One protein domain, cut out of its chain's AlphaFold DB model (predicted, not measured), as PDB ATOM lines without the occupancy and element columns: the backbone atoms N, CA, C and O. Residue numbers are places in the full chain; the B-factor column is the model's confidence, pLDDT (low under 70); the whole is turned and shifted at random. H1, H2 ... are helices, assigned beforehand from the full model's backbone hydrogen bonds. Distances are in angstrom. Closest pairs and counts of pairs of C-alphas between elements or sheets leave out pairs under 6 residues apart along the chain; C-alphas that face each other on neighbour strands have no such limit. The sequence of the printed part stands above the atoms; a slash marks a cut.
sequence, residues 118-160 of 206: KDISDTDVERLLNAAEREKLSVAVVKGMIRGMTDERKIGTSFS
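AT A GLANCE: This is residues 118 to 160 of the 206 residues of an uncharacterized protein of Chloroflexi bacterium (UniProt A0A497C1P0). Two helices of unequal length form an open V: H1 runs to the corner at residues 135 to 138, and the longer H2 folds back from there at an angle of 34 degrees. The last part of H2, from residue 151, sticks out with the end of the printed part, residues 159 and 160, and makes much of the length. The printed part has 43 residues with two named helices, H1 then H2, and no named strand; the class is all helix. It is loose, with a radius of gyration of the C-alphas of 11.6 A, and elongated, spanning 36 by 19 by 16 A.

IN THESE COORDINATES: The printed part begins at Lys 118, with C-alpha at (147.837, 190.039, 60.506). H1 is residues 122 to 134, 18.1 A from first to last C-alpha, and begins with C-alpha 122 at (151.464, 186.734, 68.889). H2 is residues 139 to 158, 28.8 A long in the same measure, and ends with C-alpha 158 at (165.743, 196.704, 52.867).

HOW THE PARTS SIT: H1 and H2 are close but not clearly touching, with 2 pairs of C-alphas within 8 A. Their closest C-alphas, those of Leu 128 and Val 142, are 6.8 A apart. They run opposite ways at a shallow tilt of 34 degrees, only just short of steep. Their centres are 14.4 A apart. In H1 and H2 every O i to N i+4 pair is within hydrogen-bond range.

THE WHOLE: The two C-alphas farthest apart are those of Lys 136 and Ser 160, at 36.9 A. Residues 151 to 160, of which 151 to 158 belong to H2, stand free. The body without them spans 24 by 17 by 12 A. The link from H1 to H2 is tight, and the printed part has no cut. The mean pLDDT of the printed part is 85.2; residue 152 and residues 154 to 160 are under 70.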
ATOM      1  N   LYS A 118     147.230 191.314  60.937       86.69
ATOM      2  CA  LYS A 118     147.837 190.039  60.506       86.69
ATOM      3  C   LYS A 118     149.365 190.049  60.519       86.69
ATOM      4  O   LYS A 118     149.973 188.990  60.580       86.69
ATOM      5  N   ASP A 119     149.978 191.223  60.432       89.12
ATOM      6  CA  ASP A 119     151.426 191.391  60.416       89.12
ATOM      7  C   ASP A 119     152.046 191.465  61.818       89.12
ATOM      8  O   ASP A 119     153.261 191.573  61.931       89.12
ATOM      9  N   ILE A 120     151.262 191.392  62.895       92.62
ATOM     10  CA  ILE A 120     151.777 191.408  64.272       92.62
ATOM     11  C   ILE A 120     151.835 189.973  64.802       92.62
ATOM     12  O   ILE A 120     150.815 189.280  64.826       92.62
ATOM     13  N   SER A 121     153.029 189.548  65.231       93.75
ATOM     14  CA  SER A 121     153.263 188.239  65.847       93.75
ATOM     15  C   SER A 121     152.530 188.124  67.186       93.75
ATOM     16  O   SER A 121     152.336 189.130  67.865       93.75
ATOM     17  N   ASP A 122     152.161 186.915  67.606       93.62
ATOM     18  CA  ASP A 122     151.464 186.734  68.889       93.62
ATOM     19  C   ASP A 122     152.337 187.140  70.087       93.62
ATOM     20  O   ASP A 122     151.841 187.718  71.051       93.62
ATOM     21  N   THR A 123     153.660 186.966  69.988       94.81
ATOM     22  CA  THR A 123     154.612 187.483  70.983       94.81
ATOM     23  C   THR A 123     154.569 189.009  71.084       94.81
ATOM     24  O   THR A 123     154.563 189.555  72.188       94.81
ATOM     25  N   ASP A 124     154.510 189.720  69.952       95.88
ATOM     26  CA  ASP A 124     154.375 191.180  69.952       95.88
ATOM     27  C   ASP A 124     153.006 191.629  70.463       95.88
ATOM     28  O   ASP A 124     152.929 192.629  71.174       95.88
ATOM     29  N   VAL A 125     151.938 190.892  70.139       96.31
ATOM     30  CA  VAL A 125     150.597 191.142  70.679       96.31
ATOM     31  C   VAL A 125     150.612 191.073  72.201       96.31
ATOM     32  O   VAL A 125     150.224 192.047  72.845       96.31
ATOM     33  N   GLU A 126     151.110 189.982  72.786       95.88
ATOM     34  CA  GLU A 126     151.163 189.832  74.243       95.88
ATOM     35  C   GLU A 126     152.044 190.896  74.895       95.88
ATOM     36  O   GLU A 126     151.669 191.484  75.909       95.88
ATOM     37  N   ARG A 127     153.192 191.219  74.288       96.38
ATOM     38  CA  ARG A 127     154.063 192.298  74.768       96.38
ATOM     39  C   ARG A 127     153.351 193.652  74.766       96.38
ATOM     40  O   ARG A 127     153.475 194.399  75.734       96.38
ATOM     41  N   LEU A 128     152.617 193.973  73.702       97.12
ATOM     42  CA  LEU A 128     151.881 195.230  73.574       97.12
ATOM     43  C   LEU A 128     150.713 195.314  74.558       97.12
ATOM     44  O   LEU A 128     150.510 196.366  75.161       97.12
ATOM     45  N   LEU A 129     149.969 194.222  74.751       97.00
ATOM     46  CA  LEU A 129     148.883 194.171  75.729       97.00
ATOM     47  C   LEU A 129     149.423 194.253  77.168       97.00
ATOM     48  O   LEU A 129     148.858 194.989  77.974       97.00
ATOM     49  N   ASN A 130     150.559 193.605  77.465       96.44
ATOM     50  CA  ASN A 130     151.271 193.728  78.748       96.44
ATOM     51  C   ASN A 130     151.695 195.167  79.029       96.44
ATOM     52  O   ASN A 130     151.495 195.663  80.137       96.44
ATOM     53  N   ALA A 131     152.267 195.843  78.032       95.56
ATOM     54  CA  ALA A 131     152.645 197.243  78.164       95.56
ATOM     55  C   ALA A 131     151.409 198.129  78.387       95.56
ATOM     56  O   ALA A 131     151.404 198.953  79.297       95.56
ATOM     57  N   ALA A 132     150.335 197.919  77.617       96.06
ATOM     58  CA  ALA A 132     149.098 198.685  77.756       96.06
ATOM     59  C   ALA A 132     148.477 198.557  79.153       96.06
ATOM     60  O   ALA A 132     148.068 199.561  79.728       96.06
ATOM     61  N   GLU A 133     148.453 197.347  79.709       94.31
ATOM     62  CA  GLU A 133     147.942 197.075  81.052       94.31
ATOM     63  C   GLU A 133     148.819 197.691  82.147       94.31
ATOM     64  O   GLU A 133     148.335 198.456  82.981       94.31
ATOM     65  N   ARG A 134     150.122 197.391  82.128       95.00
ATOM     66  CA  ARG A 134     151.056 197.795  83.187       95.00
ATOM     67  C   ARG A 134     151.293 199.301  83.218       95.00
ATOM     68  O   ARG A 134     151.389 199.888  84.290       95.00
ATOM     69  N   GLU A 135     151.422 199.918  82.048       94.69
ATOM     70  CA  GLU A 135     151.800 201.329  81.903       94.69
ATOM     71  C   GLU A 135     150.591 202.223  81.598       94.69
ATOM     72  O   GLU A 135     150.751 203.420  81.370       94.69
ATOM     73  N   LYS A 136     149.375 201.652  81.599       90.81
ATOM     74  CA  LYS A 136     148.114 202.350  81.295       90.81
ATOM     75  C   LYS A 136     148.185 203.118  79.965       90.81
ATOM     76  O   LYS A 136     147.708 204.250  79.855       90.81
ATOM     77  N   LEU A 137     148.822 202.522  78.951       94.12
ATOM     78  CA  LEU A 137     149.036 203.185  77.662       94.12
ATOM     79  C   LEU A 137     147.705 203.431  76.959       94.12
ATOM     80  O   LEU A 137     146.798 202.605  76.995       94.12
ATOM     81  N   SER A 138     147.611 204.551  76.243       94.38
ATOM     82  CA  SER A 138     146.462 204.804  75.380       94.38
ATOM     83  C   SER A 138     146.537 203.981  74.089       94.38
ATOM     84  O   SER A 138     147.616 203.658  73.582       94.38
ATOM     85  N   VAL A 139     145.379 203.747  73.464       95.31
ATOM     86  CA  VAL A 139     145.281 203.091  72.147       95.31
ATOM     87  C   VAL A 139     146.141 203.805  71.095       95.31
ATOM     88  O   VAL A 139     146.703 203.160  70.210       95.31
ATOM     89  N   ALA A 140     146.259 205.135  71.174       96.31
ATOM     90  CA  ALA A 140     147.083 205.924  70.262       96.31
ATOM     91  C   ALA A 140     148.578 205.610  70.418       96.31
ATOM     92  O   ALA A 140     149.267 205.442  69.409       96.31
ATOM     93  N   VAL A 141     149.057 205.463  71.657       96.69
ATOM     94  CA  VAL A 141     150.448 205.083  71.943       96.69
ATOM     95  C   VAL A 141     150.726 203.671  71.434       96.69
ATOM     96  O   VAL A 141     151.677 203.485  70.678       96.69
ATOM     97  N   VAL A 142     149.848 202.704  71.720       96.50
ATOM     98  CA  VAL A 142     149.981 201.324  71.211       96.50
ATOM     99  C   VAL A 142     150.031 201.298  69.679       96.50
ATOM    100  O   VAL A 142     150.898 200.655  69.089       96.50
ATOM    101  N   LYS A 143     149.161 202.060  69.002       95.81
ATOM    102  CA  LYS A 143     149.206 202.210  67.537       95.81
ATOM    103  C   LYS A 143     150.519 202.832  67.050       95.81
ATOM    104  O   LYS A 143     151.010 202.431  65.996       95.81
ATOM    105  N   GLY A 144     151.078 203.792  67.785       94.94
ATOM    106  CA  GLY A 144     152.393 204.375  67.512       94.94
ATOM    107  C   GLY A 144     153.514 203.340  67.592       94.94
ATOM    108  O   GLY A 144     154.297 203.221  66.654       94.94
ATOM    109  N   MET A 145     153.528 202.521  68.647       94.50
ATOM    110  CA  MET A 145     154.502 201.436  68.818       94.50
ATOM    111  C   MET A 145     154.434 200.423  67.665       94.50
ATOM    112  O   MET A 145     155.462 200.045  67.111       94.50
ATOM    113  N   ILE A 146     153.227 200.028  67.247       94.38
ATOM    114  CA  ILE A 146     153.021 199.113  66.110       94.38
ATOM    115  C   ILE A 146     153.583 199.698  64.806       94.38
ATOM    116  O   ILE A 146     154.173 198.973  64.001       94.38
ATOM    117  N   ARG A 147     153.391 201.004  64.571       91.75
ATOM    118  CA  ARG A 147     153.951 201.686  63.393       91.75
ATOM    119  C   ARG A 147     155.478 201.631  63.414       91.75
ATOM    120  O   ARG A 147     156.048 201.175  62.431       91.75
ATOM    121  N   GLY A 148     156.102 201.948  64.552       88.00
ATOM    122  CA  GLY A 148     157.556 201.851  64.726       88.00
ATOM    123  C   GLY A 148     158.111 200.455  64.418       88.00
ATOM    124  O   GLY A 148     159.045 200.327  63.636       88.00
ATOM    125  N   MET A 149     157.460 199.394  64.911       88.19
ATOM    126  CA  MET A 149     157.861 198.007  64.606       88.19
ATOM    127  C   MET A 149     157.742 197.663  63.118       88.19
ATOM    128  O   MET A 149     158.538 196.897  62.576       88.19
ATOM    129  N   THR A 150     156.719 198.197  62.448       79.06
ATOM    130  CA  THR A 150     156.523 197.970  61.010       79.06
ATOM    131  C   THR A 150     157.655 198.619  60.214       79.06
ATOM    132  O   THR A 150     158.152 198.026  59.256       79.06
ATOM    133  N   ASP A 151     158.073 199.815  60.622       77.31
ATOM    134  CA  ASP A 151     159.142 200.563  59.970       77.31
ATOM    135  C   ASP A 151     160.509 199.910  60.216       77.31
ATOM    136  O   ASP A 151     161.257 199.707  59.263       77.31
ATOM    137  N   GLU A 152     160.794 199.441  61.434       67.75
ATOM    138  CA  GLU A 152     162.010 198.672  61.746       67.75
ATOM    139  C   GLU A 152     162.119 197.383  60.921       67.75
ATOM    140  O   GLU A 152     163.184 197.074  60.389       67.75
ATOM    141  N   ARG A 153     161.016 196.643  60.737       70.44
ATOM    142  CA  ARG A 153     161.016 195.434  59.891       70.44
ATOM    143  C   ARG A 153     161.215 195.752  58.413       70.44
ATOM    144  O   ARG A 153     161.878 194.985  57.714       70.44
ATOM    145  N   LYS A 154     160.663 196.866  57.921       59.06
ATOM    146  CA  LYS A 154     160.909 197.338  56.548       59.06
ATOM    147  C   LYS A 154     162.369 197.735  56.358       59.06
ATOM    148  O   LYS A 154     162.973 197.326  55.376       59.06
ATOM    149  N   ILE A 155     162.951 198.444  57.325       57.19
ATOM    150  CA  ILE A 155     164.371 198.812  57.319       57.19
ATOM    151  C   ILE A 155     165.244 197.546  57.355       57.19
ATOM    152  O   ILE A 155     166.128 197.392  56.517       57.19
ATOM    153  N   GLY A 156     164.948 196.586  58.236       49.94
ATOM    154  CA  GLY A 156     165.684 195.321  58.339       49.94
ATOM    155  C   GLY A 156     165.586 194.424  57.097       49.94
ATOM    156  O   GLY A 156     166.510 193.666  56.815       49.94
ATOM    157  N   THR A 157     164.507 194.538  56.315       52.50
ATOM    158  CA  THR A 157     164.343 193.818  55.037       52.50
ATOM    159  C   THR A 157     164.928 194.571  53.839       52.50
ATOM    160  O   THR A 157     165.278 193.934  52.850       52.50
ATOM    161  N   SER A 158     165.105 195.896  53.919       46.56
ATOM    162  CA  SER A 158     165.743 196.704  52.867       46.56
ATOM    163  C   SER A 158     167.258 196.885  53.033       46.56
ATOM    164  O   SER A 158     167.931 197.242  52.070       46.56
ATOM    165  N   PHE A 159     167.819 196.643  54.225       45.94
ATOM    166  CA  PHE A 159     169.255 196.808  54.510       45.94
ATOM    167  C   PHE A 159     170.096 195.529  54.329       45.94
ATOM    168  O   PHE A 159     171.273 195.517  54.668       45.94
ATOM    169  N   SER A 160     169.574 194.462  53.718       45.25
ATOM    170  CA  SER A 160     170.377 193.275  53.366       45.25
ATOM    171  C   SER A 160     171.204 193.451  52.077       45.25
ATOM    172  O   SER A 160     171.374 192.502  51.313       45.25
TER     173      SER A 160